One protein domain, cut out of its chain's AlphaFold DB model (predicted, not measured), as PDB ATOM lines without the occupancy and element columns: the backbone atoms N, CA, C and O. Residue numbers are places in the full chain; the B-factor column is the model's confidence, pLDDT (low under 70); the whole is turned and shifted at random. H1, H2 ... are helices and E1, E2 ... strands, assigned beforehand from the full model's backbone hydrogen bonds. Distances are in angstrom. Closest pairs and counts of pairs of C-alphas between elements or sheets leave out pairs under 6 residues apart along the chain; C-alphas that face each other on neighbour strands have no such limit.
ATOM      1  N   VAL A 369     135.425 151.333 183.472       89.00
ATOM      2  CA  VAL A 369     136.164 151.997 184.542       89.00
ATOM      3  C   VAL A 369     137.471 152.483 183.938       89.00
ATOM      4  O   VAL A 369     138.241 151.683 183.417       89.00
ATOM      5  N   SER A 370     137.720 153.789 183.998       90.88
ATOM      6  CA  SER A 370     138.944 154.354 183.436       90.88
ATOM      7  C   SER A 370     140.185 153.942 184.228       90.88
ATOM      8  O   SER A 370     140.132 153.798 185.457       90.88
ATOM      9  N   LYS A 371     141.323 153.838 183.540       91.00
ATOM     10  CA  LYS A 371     142.645 153.629 184.143       91.00
ATOM     11  C   LYS A 371     142.981 154.680 185.199       91.00
ATOM     12  O   LYS A 371     142.424 155.785 185.186       91.00
ATOM     13  N   PHE A 372     143.851 154.341 186.151       89.44
ATOM     14  CA  PHE A 372     144.290 155.257 187.212       89.44
ATOM     15  C   PHE A 372     144.857 156.563 186.641       89.44
ATOM     16  O   PHE A 372     145.611 156.550 185.675       89.44
ATOM     17  N   GLN A 373     144.447 157.699 187.206       85.50
ATOM     18  CA  GLN A 373     144.888 159.028 186.768       85.50
ATOM     19  C   GLN A 373     146.097 159.511 187.567       85.50
ATOM     20  O   GLN A 373     146.913 160.267 187.051       85.50
ATOM     21  N   SER A 374     146.220 159.070 188.818       81.50
ATOM     22  CA  SER A 374     147.335 159.449 189.683       81.50
ATOM     23  C   SER A 374     148.658 158.856 189.169       81.50
ATOM     24  O   SER A 374     148.799 157.635 189.068       81.50
ATOM     25  N   GLU A 375     149.651 159.700 188.873       74.50
ATOM     26  CA  GLU A 375     150.983 159.268 188.402       74.50
ATOM     27  C   GLU A 375     151.698 158.368 189.426       74.50
ATOM     28  O   GLU A 375     152.320 157.380 189.045       74.50
ATOM     29  N   GLU A 376     151.509 158.635 190.725       81.94
ATOM     30  CA  GLU A 376     152.014 157.810 191.836       81.94
ATOM     31  C   GLU A 376     151.572 156.343 191.716       81.94
ATOM     32  O   GLU A 376     152.357 155.438 191.986       81.94
ATOM     33  N   LEU A 377     150.344 156.087 191.248       79.50
ATOM     34  CA  LEU A 377     149.796 154.733 191.141       79.50
ATOM     35  C   LEU A 377     150.454 153.910 190.027       79.50
ATOM     36  O   LEU A 377     150.463 152.689 190.121       79.50
ATOM     37  N   HIS A 378     151.044 154.547 189.011       73.06
ATOM     38  CA  HIS A 378     151.697 153.843 187.900       73.06
ATOM     39  C   HIS A 378     153.051 153.237 188.298       73.06
ATOM     40  O   HIS A 378     153.546 152.341 187.618       73.06
ATOM     41  N   ALA A 379     153.646 153.715 189.395       76.31
ATOM     42  CA  ALA A 379     154.915 153.225 189.927       76.31
ATOM     43  C   ALA A 379     154.744 152.124 190.994       76.31
ATOM     44  O   ALA A 379     155.736 151.639 191.538       76.31
ATOM     45  N   ILE A 380     153.502 151.744 191.318       84.12
ATOM     46  CA  ILE A 380     153.187 150.803 192.396       84.12
ATOM     47  C   ILE A 380     152.886 149.427 191.820       84.12
ATOM     48  O   ILE A 380     152.125 149.277 190.867       84.12
ATOM     49  N   GLU A 381     153.450 148.402 192.452       84.81
ATOM     50  CA  GLU A 381     153.174 147.013 192.112       84.81
ATOM     51  C   GLU A 381     151.991 146.490 192.924       84.81
ATOM     52  O   GLU A 381     151.934 146.632 194.152       84.81
ATOM     53  N   PHE A 382     151.038 145.873 192.225       91.69
ATOM     54  CA  PHE A 382     149.898 145.199 192.833       91.69
ATOM     55  C   PHE A 382     150.230 143.721 193.021       91.69
ATOM     56  O   PHE A 382     150.549 143.019 192.064       91.69
ATOM     57  N   GLN A 383     150.130 143.243 194.259       91.44
ATOM     58  CA  GLN A 383     150.301 141.833 194.595       91.44
ATOM     59  C   GLN A 383     148.933 141.202 194.821       91.44
ATOM     60  O   GLN A 383     148.218 141.574 195.753       91.44
ATOM     61  N   LEU A 384     148.566 140.257 193.959       93.69
ATOM     62  CA  LEU A 384     147.335 139.494 194.095       93.69
ATOM     63  C   LEU A 384     147.579 138.273 194.986       93.69
ATOM     64  O   LEU A 384     148.472 137.468 194.728       93.69
ATOM     65  N   LYS A 385     146.770 138.139 196.032       93.38
ATOM     66  CA  LYS A 385     146.847 137.065 197.018       93.38
ATOM     67  C   LYS A 385     145.492 136.385 197.164       93.38
ATOM     68  O   LYS A 385     144.476 137.058 197.331       93.38
ATOM     69  N   GLU A 386     145.493 135.059 197.171       93.69
ATOM     70  CA  GLU A 386     144.316 134.270 197.532       93.69
ATOM     71  C   GLU A 386     144.150 134.216 199.059       93.69
ATOM     72  O   GLU A 386     145.098 134.000 199.822       93.69
ATOM     73  N   GLY A 387     142.926 134.439 199.509       90.94
ATOM     74  CA  GLY A 387     142.468 134.312 200.882       90.94
ATOM     75  C   GLY A 387     141.079 133.679 200.921       90.94
ATOM     76  O   GLY A 387     140.577 133.164 199.924       90.94
ATOM     77  N   PHE A 388     140.427 133.732 202.081       90.25
ATOM     78  CA  PHE A 388     139.113 133.123 202.283       90.25
ATOM     79  C   PHE A 388     138.183 134.070 203.045       90.25
ATOM     80  O   PHE A 388     138.602 134.720 204.005       90.25
ATOM     81  N   HIS A 389     136.924 134.178 202.609       87.69
ATOM     82  CA  HIS A 389     135.927 135.025 203.261       87.69
ATOM     83  C   HIS A 389     135.058 134.202 204.221       87.69
ATOM     84  O   HIS A 389     133.987 133.728 203.842       87.69
ATOM     85  N   ASP A 390     135.430 134.147 205.501       85.06
ATOM     86  CA  ASP A 390     134.789 133.288 206.517       85.06
ATOM     87  C   ASP A 390     133.258 133.410 206.578       85.06
ATOM     88  O   ASP A 390     132.545 132.418 206.660       85.06
ATOM     89  N   LYS A 391     132.698 134.621 206.487       85.31
ATOM     90  CA  LYS A 391     131.232 134.793 206.550       85.31
ATOM     91  C   LYS A 391     130.487 134.270 205.312       85.31
ATOM     92  O   LYS A 391     129.332 133.884 205.426       85.31
ATOM     93  N   ARG A 392     131.107 134.340 204.131       85.44
ATOM     94  CA  ARG A 392     130.493 133.943 202.851       85.44
ATOM     95  C   ARG A 392     130.907 132.540 202.421       85.44
ATOM     96  O   ARG A 392     130.317 132.025 201.483       85.44
ATOM     97  N   GLN A 393     131.886 131.948 203.110       91.31
ATOM     98  CA  GLN A 393     132.420 130.615 202.842       91.31
ATOM     99  C   GLN A 393     132.854 130.457 201.374       91.31
ATOM    100  O   GLN A 393     132.529 129.474 200.717       91.31
ATOM    101  N   CYS A 394     133.567 131.455 200.844       89.69
ATOM    102  CA  CYS A 394     134.043 131.469 199.463       89.69
ATOM    103  C   CYS A 394     135.485 132.002 199.360       89.69
ATOM    104  O   CYS A 394     135.940 132.708 200.275       89.69
ATOM    105  N   PRO A 395     136.205 131.688 198.262       92.00
ATOM    106  CA  PRO A 395     137.511 132.274 197.975       92.00
ATOM    107  C   PRO A 395     137.450 133.805 197.946       92.00
ATOM    108  O   PRO A 395     136.432 134.403 197.586       92.00
ATOM    109  N   LEU A 396     138.545 134.439 198.352       93.69
ATOM    110  CA  LEU A 396     138.676 135.888 198.427       93.69
ATOM    111  C   LEU A 396     139.981 136.316 197.768       93.69
ATOM    112  O   LEU A 396     141.052 135.884 198.174       93.69
ATOM    113  N   TRP A 397     139.906 137.217 196.801       96.31
ATOM    114  CA  TRP A 397     141.062 137.704 196.057       96.31
ATOM    115  C   TRP A 397     141.457 139.082 196.568       96.31
ATOM    116  O   TRP A 397     140.653 140.013 196.539       96.31
ATOM    117  N   ILE A 398     142.676 139.206 197.091       95.81
ATOM    118  CA  ILE A 398     143.164 140.392 197.800       95.81
ATOM    119  C   ILE A 398     144.290 141.032 196.993       95.81
ATOM    120  O   ILE A 398     145.347 140.437 196.818       95.81
ATOM    121  N   VAL A 399     144.081 142.264 196.546       95.56
ATOM    122  CA  VAL A 399     145.076 143.104 195.877       95.56
ATOM    123  C   VAL A 399     145.753 143.990 196.921       95.56
ATOM    124  O   VAL A 399     145.131 144.895 197.491       95.56
ATOM    125  N   GLN A 400     147.024 143.710 197.195       93.56
ATOM    126  CA  GLN A 400     147.863 144.453 198.134       93.56
ATOM    127  C   GLN A 400     148.789 145.413 197.383       93.56
ATOM    128  O   GLN A 400     149.277 145.101 196.298       93.56
ATOM    129  N   LEU A 401     149.023 146.586 197.969       91.50
ATOM    130  CA  LEU A 401     149.936 147.593 197.428       91.50
ATOM    131  C   LEU A 401     151.344 147.359 197.988       91.50
ATOM    132  O   LEU A 401     151.483 147.133 199.194       91.50
ATOM    133  N   SER A 402     152.378 147.458 197.148       86.31
ATOM    134  CA  SER A 402     153.776 147.339 197.591       86.31
ATOM    135  C   SER A 402     154.218 148.487 198.512       86.31
ATOM    136  O   SER A 402     155.037 148.287 199.410       86.31
ATOM    137  N   THR A 403     153.645 149.681 198.334       86.12
ATOM    138  CA  THR A 403     153.932 150.887 199.124       86.12
ATOM    139  C   THR A 403     152.648 151.589 199.574       86.12
ATOM    140  O   THR A 403     151.549 151.326 199.082       86.12
ATOM    141  N   ARG A 404     152.765 152.477 200.572       85.56
ATOM    142  CA  ARG A 404     151.655 153.355 200.970       85.56
ATOM    143  C   ARG A 404     151.473 154.465 199.940       85.56
ATOM    144  O   ARG A 404     152.459 154.956 199.413       85.56
ATOM    145  N   VAL A 405     150.218 154.862 199.750       89.38
ATOM    146  CA  VAL A 405     149.790 155.912 198.820       89.38
ATOM    147  C   VAL A 405     149.208 157.109 199.553       89.38
ATOM    148  O   VAL A 405     148.691 156.971 200.672       89.38
ATOM    149  N   GLU A 406     149.213 158.259 198.887       89.94
ATOM    150  CA  GLU A 406     148.513 159.450 199.351       89.94
ATOM    151  C   GLU A 406     146.987 159.270 199.401       89.94
ATOM    152  O   GLU A 406     146.383 158.401 198.757       89.94
ATOM    153  N   ARG A 407     146.325 160.122 200.193       89.38
ATOM    154  CA  ARG A 407     144.880 160.015 200.465       89.38
ATOM    155  C   ARG A 407     144.027 160.083 199.196       89.38
ATOM    156  O   ARG A 407     143.028 159.368 199.100       89.38
ATOM    157  N   ASP A 408     144.396 160.926 198.240       88.12
ATOM    158  CA  ASP A 408     143.625 161.116 197.009       88.12
ATOM    159  C   ASP A 408     143.752 159.919 196.061       88.12
ATOM    160  O   ASP A 408     142.734 159.423 195.569       88.12
ATOM    161  N   ALA A 409     144.963 159.371 195.920       89.19
ATOM    162  CA  ALA A 409     145.219 158.131 195.193       89.19
ATOM    163  C   ALA A 409     144.475 156.941 195.831       89.19
ATOM    164  O   ALA A 409     143.828 156.153 195.138       89.19
ATOM    165  N   PHE A 410     144.450 156.853 197.167       91.94
ATOM    166  CA  PHE A 410     143.643 155.856 197.877       91.94
ATOM    167  C   PHE A 410     142.136 156.006 197.611       91.94
ATOM    168  O   PHE A 410     141.431 155.014 197.405       91.94
ATOM    169  N   ASN A 411     141.613 157.236 197.606       92.62
ATOM    170  CA  ASN A 411     140.201 157.499 197.312       92.62
ATOM    171  C   ASN A 411     139.834 157.117 195.871       92.62
ATOM    172  O   ASN A 411     138.712 156.665 195.617       92.62
ATOM    173  N   GLU A 412     140.760 157.303 194.930       92.69
ATOM    174  CA  GLU A 412     140.633 156.832 193.552       92.69
ATOM    175  C   GLU A 412     140.586 155.298 193.488       92.69
ATOM    176  O   GLU A 412     139.603 154.750 192.979       92.69
ATOM    177  N   LEU A 413     141.573 154.613 194.079       93.62
ATOM    178  CA  LEU A 413     141.628 153.149 194.178       93.62
ATOM    179  C   LEU A 413     140.340 152.575 194.767       93.62
ATOM    180  O   LEU A 413     139.714 151.694 194.184       93.62
ATOM    181  N   ASN A 414     139.884 153.123 195.893       94.38
ATOM    182  CA  ASN A 414     138.676 152.660 196.567       94.38
ATOM    183  C   ASN A 414     137.410 152.898 195.731       94.38
ATOM    184  O   ASN A 414     136.514 152.053 195.724       94.38
ATOM    185  N   ARG A 415     137.308 154.021 195.005       94.06
ATOM    186  CA  ARG A 415     136.187 154.244 194.075       94.06
ATOM    187  C   ARG A 415     136.190 153.219 192.949       94.06
ATOM    188  O   ARG A 415     135.144 152.631 192.692       94.06
ATOM    189  N   LYS A 416     137.334 152.993 192.307       93.69
ATOM    190  CA  LYS A 416     137.441 152.083 191.159       93.69
ATOM    191  C   LYS A 416     137.272 150.619 191.561       93.69
ATOM    192  O   LYS A 416     136.530 149.904 190.896       93.69
ATOM    193  N   ALA A 417     137.811 150.217 192.713       94.44
ATOM    194  CA  ALA A 417     137.543 148.908 193.306       94.44
ATOM    195  C   ALA A 417     136.036 148.700 193.507       94.44
ATOM    196  O   ALA A 417     135.487 147.703 193.049       94.44
ATOM    197  N   LYS A 418     135.333 149.684 194.090       93.25
ATOM    198  CA  LYS A 418     133.867 149.638 194.248       93.25
ATOM    199  C   LYS A 418     133.117 149.586 192.919       93.25
ATOM    200  O   LYS A 418     132.089 148.917 192.839       93.25
ATOM    201  N   MET A 419     133.599 150.279 191.886       90.81
ATOM    202  CA  MET A 419     133.001 150.239 190.544       90.81
ATOM    203  C   MET A 419     133.094 148.852 189.897       90.81
ATOM    204  O   MET A 419     132.212 148.530 189.107       90.81
ATOM    205  N   LEU A 420     134.103 148.056 190.265       93.25
ATOM    206  CA  LEU A 420     134.307 146.666 189.837       93.25
ATOM    207  C   LEU A 420     133.770 145.632 190.848       93.25
ATOM    208  O   LEU A 420     134.042 144.441 190.735       93.25
ATOM    209  N   GLY A 421     133.004 146.066 191.856       89.50
ATOM    210  CA  GLY A 421     132.383 145.175 192.845       89.50
ATOM    211  C   GLY A 421     133.276 144.759 194.023       89.50
ATOM    212  O   GLY A 421     132.862 143.923 194.824       89.50
ATOM    213  N   GLY A 422     134.466 145.345 194.159       93.19
ATOM    214  CA  GLY A 422     135.374 145.141 195.289       93.19
ATOM    215  C   GLY A 422     135.215 146.160 196.420       93.19
ATOM    216  O   GLY A 422     134.452 147.127 196.343       93.19
ATOM    217  N   TRP A 423     135.962 145.955 197.501       94.94
ATOM    218  CA  TRP A 423     136.018 146.868 198.649       94.94
ATOM    219  C   TRP A 423     137.405 146.852 199.288       94.94
ATOM    220  O   TRP A 423     138.141 145.884 199.164       94.94
ATOM    221  N   PHE A 424     137.778 147.906 200.010       94.94
ATOM    222  CA  PHE A 424     138.991 147.878 200.827       94.94
ATOM    223  C   PHE A 424     138.704 147.299 202.218       94.94
ATOM    224  O   PHE A 424     137.713 147.674 202.850       94.94
ATOM    225  N   SER A 425     139.585 146.435 202.722       92.38
ATOM    226  CA  SER A 425     139.532 145.917 204.093       92.38
ATOM    227  C   SER A 425     140.915 145.937 204.732       92.38
ATOM    228  O   SER A 425     141.908 145.566 204.112       92.38
ATOM    229  N   SER A 426     140.975 146.345 205.999       90.31
ATOM    230  CA  SER A 426     142.184 146.332 206.833       90.31
ATOM    231  C   SER A 426     142.002 145.542 208.134       90.31
ATOM    232  O   SER A 426     142.827 145.646 209.041       90.31
ATOM    233  N   PHE A 427     140.924 144.751 208.232       84.56
ATOM    234  CA  PHE A 427     140.544 144.023 209.448       84.56
ATOM    235  C   PHE A 427     141.652 143.081 209.943       84.56
ATOM    236  O   PHE A 427     142.007 143.093 211.120       84.56
ATOM    237  N   LYS A 428     142.261 142.316 209.029       85.12
ATOM    238  CA  LYS A 428     143.437 141.490 209.306       85.12
ATOM    239  C   LYS A 428     144.657 142.160 208.690       85.12
ATOM    240  O   LYS A 428     144.775 142.225 207.473       85.12
ATOM    241  N   LYS A 429     145.575 142.657 209.526       82.06
ATOM    242  CA  LYS A 429     146.727 143.466 209.078       82.06
ATOM    243  C   LYS A 429     147.602 142.775 208.023       82.06
ATOM    244  O   LYS A 429     148.133 143.462 207.162       82.06
ATOM    245  N   THR A 430     147.736 141.448 208.075       82.56
ATOM    246  CA  THR A 430     148.516 140.667 207.092       82.56
ATOM    247  C   THR A 430     147.848 140.590 205.719       82.56
ATOM    248  O   THR A 430     148.528 140.376 204.721       82.56
ATOM    249  N   ASP A 431     146.528 140.773 205.676       84.69
ATOM    250  CA  ASP A 431     145.671 140.604 204.498       84.69
ATOM    251  C   ASP A 431     144.948 141.923 204.160       84.69
ATOM    252  O   ASP A 431     143.867 141.933 203.566       84.69
ATOM    253  N   ALA A 432     145.525 143.053 204.586       89.75
ATOM    254  CA  ALA A 432     144.991 144.374 204.298       89.75
ATOM    255  C   ALA A 432     145.180 144.696 202.809       89.75
ATOM    256  O   ALA A 432     146.296 144.598 202.296       89.75
ATOM    257  N   GLY A 433     144.101 145.075 202.123       93.44
ATOM    258  CA  GLY A 433     144.103 145.307 200.678       93.44
ATOM    259  C   GLY A 433     142.704 145.499 200.089       93.44
ATOM    260  O   GLY A 433     141.702 145.540 200.814       93.44
ATOM    261  N   PHE A 434     142.639 145.625 198.764       96.00
ATOM    262  CA  PHE A 434     141.386 145.656 198.005       96.00
ATOM    263  C   PHE A 434     140.928 144.228 197.723       96.00
ATOM    264  O   PHE A 434     141.674 143.437 197.165       96.00
ATOM    265  N   GLN A 435     139.721 143.884 198.142       95.69
ATOM    266  CA  GLN A 435     139.201 142.526 198.159       95.69
ATOM    267  C   GLN A 435     138.071 142.354 197.142       95.69
ATOM    268  O   GLN A 435     137.209 143.228 197.012       95.69
ATOM    269  N   PHE A 436     138.065 141.207 196.464       95.38
ATOM    270  CA  PHE A 436     137.089 140.808 195.451       95.38
ATOM    271  C   PHE A 436     136.685 139.345 195.665       95.38
ATOM    272  O   PHE A 436     137.490 138.529 196.106       95.38
ATOM    273  N   LEU A 437     135.433 139.001 195.357       92.12
ATOM    274  CA  LEU A 437     134.931 137.621 195.484       92.12
ATOM    275  C   LEU A 437     135.260 136.745 194.266       92.12
ATOM    276  O   LEU A 437     135.170 135.528 194.348       92.12
ATOM    277  N   GLU A 438     135.649 137.360 193.152       91.94
ATOM    278  CA  GLU A 438     135.954 136.691 191.888       91.94
ATOM    279  C   GLU A 438     137.336 137.124 191.405       91.94
ATOM    280  O   GLU A 438     137.685 138.305 191.507       91.94
ATOM    281  N   LEU A 439     138.099 136.162 190.881       93.94
ATOM    282  CA  LEU A 439     139.465 136.377 190.406       93.94
ATOM    283  C   LEU A 439     139.489 137.403 189.271       93.94
ATOM    284  O   LEU A 439     140.223 138.383 189.343       93.94
ATOM    285  N   GLU A 440     138.599 137.239 188.292       92.44
ATOM    286  CA  GLU A 440     138.502 138.118 187.125       92.44
ATOM    287  C   GLU A 440     138.292 139.587 187.515       92.44
ATOM    288  O   GLU A 440     138.886 140.485 186.924       92.44
ATOM    289  N   LYS A 441     137.489 139.867 188.552       93.06
ATOM    290  CA  LYS A 441     137.247 141.241 189.029       93.06
ATOM    291  C   LYS A 441     138.490 141.844 189.687       93.06
ATOM    292  O   LYS A 441     138.745 143.038 189.522       93.06
ATOM    293  N   ALA A 442     139.272 141.031 190.399       93.50
ATOM    294  CA  ALA A 442     140.557 141.456 190.950       93.50
ATOM    295  C   ALA A 442     141.585 141.720 189.837       93.50
ATOM    296  O   ALA A 442     142.277 142.736 189.874       93.50
ATOM    297  N   GLU A 443     141.639 140.860 188.820       93.75
ATOM    298  CA  GLU A 443     142.507 141.031 187.651       93.75
ATOM    299  C   GLU A 443     142.142 142.283 186.845       93.75
ATOM    300  O   GLU A 443     143.030 143.071 186.516       93.75
ATOM    301  N   ARG A 444     140.846 142.543 186.621       94.00
ATOM    302  CA  ARG A 444     140.362 143.789 186.000       94.00
ATOM    303  C   ARG A 444     140.708 145.024 186.825       94.00
ATOM    304  O   ARG A 444     140.992 146.073 186.265       94.00
ATOM    305  N   PHE A 445     140.714 144.933 188.155       95.00
ATOM    306  CA  PHE A 445     141.176 146.040 188.995       95.00
ATOM    307  C   PHE A 445     142.685 146.278 188.854       95.00
ATOM    308  O   PHE A 445     143.121 147.428 188.840       95.00
ATOM    309  N   CYS A 446     143.479 145.215 188.708       92.44
ATOM    310  CA  CYS A 446     144.910 145.321 188.429       92.44
ATOM    311  C   CYS A 446     145.200 145.880 187.026       92.44
ATOM    312  O   CYS A 446     146.142 146.660 186.870       92.44
ATOM    313  N   SER A 447     144.397 145.538 186.011       92.62
ATOM    314  CA  SER A 447     144.595 146.035 184.640       92.62
ATOM    315  C   SER A 447     144.390 147.549 184.509       92.62
ATOM    316  O   SER A 447     145.007 148.162 183.635       92.62
ATOM    317  N   LEU A 448     143.664 148.178 185.448       92.50
ATOM    318  CA  LEU A 448     143.485 149.636 185.530       92.50
ATOM    319  C   LEU A 448     144.789 150.435 185.686       92.50
ATOM    320  O   LEU A 448     144.774 151.657 185.535       92.50
ATOM    321  N   LEU A 449     145.920 149.784 185.979       89.19
ATOM    322  CA  LEU A 449     147.249 150.408 185.917       89.19
ATOM    323  C   LEU A 449     147.680 150.753 184.482       89.19
ATOM    324  O   LEU A 449     148.529 151.621 184.292       89.19
ATOM    325  N   LYS A 450     147.131 150.066 183.475       86.94
ATOM    326  CA  LYS A 450     147.559 150.162 182.072       86.94
ATOM    327  C   LYS A 450     146.434 150.624 181.151       86.94
ATOM    328  O   LYS A 450     146.665 151.482 180.299       86.94
ATOM    329  N   GLU A 451     145.235 150.083 181.330       90.88
ATOM    330  CA  GLU A 451     144.111 150.264 180.411       90.88
ATOM    331  C   GLU A 451     142.773 150.403 181.140       90.88
ATOM    332  O   GLU A 451     142.677 150.205 182.348       90.88
ATOM    333  N   ASP A 452     141.743 150.797 180.399       92.69
ATOM    334  CA  ASP A 452     140.382 150.869 180.919       92.69
ATOM    335  C   ASP A 452     139.787 149.456 181.013       92.69
ATOM    336  O   ASP A 452     140.054 148.605 180.166       92.69
ATOM    337  N   ALA A 453     138.954 149.204 182.023       91.06
ATOM    338  CA  ALA A 453     138.334 147.895 182.235       91.06
ATOM    339  C   ALA A 453     136.824 147.937 181.973       91.06
ATOM    340  O   ALA A 453     136.135 148.830 182.473       91.06
ATOM    341  N   ASP A 454     136.296 146.954 181.240       89.75
ATOM    342  CA  ASP A 454     134.849 146.780 181.072       89.75
ATOM    343  C   ASP A 454     134.197 146.240 182.357       89.75
ATOM    344  O   ASP A 454     134.752 145.384 183.059       89.75
ATOM    345  N   ARG A 455     133.012 146.766 182.675       91.25
ATOM    346  CA  ARG A 455     132.233 146.398 183.868       91.25
ATOM    347  C   ARG A 455     130.776 146.064 183.560       91.25
ATOM    348  O   ARG A 455     129.933 146.208 184.450       91.25
TER     349      ARG A 455
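What this domain is: This is residues 369 to 455 of the 892 residues of the protein "Methyltransferase small domain protein" of Bythopirellula goksoyri (UniProt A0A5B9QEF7). Look first for one strongly twisted sheet of four strands, with helices H2 and H3 packed over one face and the small helix H1 off it at one end. The hairpin of E1 and E2 reaches away from H1, and its turn makes the other end of the longest axis. The 87 printed residues hold three named helices and four named strands, in the order H1 E1 E2 H2 E3 E4 H3; the sheet runs E1 E2 E4 E3, antiparallel throughout. The class is mixed, and the whole is compact, with a radius of gyration of the C-alphas of 12.2 A and spans of 36 by 28 by 17 A.

Where its parts are: Find C-alpha 382 at (149.898, 145.199, 192.833); from there E1, residues 382 to 389, runs 20.2 A and bends by 57 degrees at residue 386. E2 is residues 394 to 401, 22.7 A; E4 is 433 to 436 and E3 is 423 to 425. H2, residues 407 to 419, spans 18.3 A; H3, residues 439 to 447, spans 12.4 A and ends at (144.595, 146.035, 184.640). H1 is residues 375 to 378.

How they stand to each other: Across E1 and E2, N 387 and O 396 are 2.7 A apart; across E2 and E4, N 399 and O 434 are 2.7 A apart; across the hairpin E3 and E4, N 435 and O 423 are 2.7 A apart. H3 is over E2, and only just over E4 with 3 C-alphas, at a height over the sheet of 8.3 A; its closest C-alpha pair with E2 is Trp 397 and Leu 439, 6.0 A. On the same face, H2 is over E3, where the C-alphas of Ala 417 and Trp 423 come closest, 5.9 A. E2, H2 and E3 form a split strand-helix-strand unit, two strands of one sheet with a helix between them along the chain and E4 between them in the sheet, with a right-handed crossover. H1 and H2 are close but not clearly touching, Leu 377 and Ala 409 having the closest C-alphas, 7.0 A. In H2 and H3 every O i to N i+4 pair is within hydrogen-bond range; H1 is too short for such a pair.

The domain as a whole: The farthest C-alphas, Glu 375 and Gln 393, are 37.1 A apart. The printed part has no cut, no link is long, and no printed residue is under 70 in pLDDT.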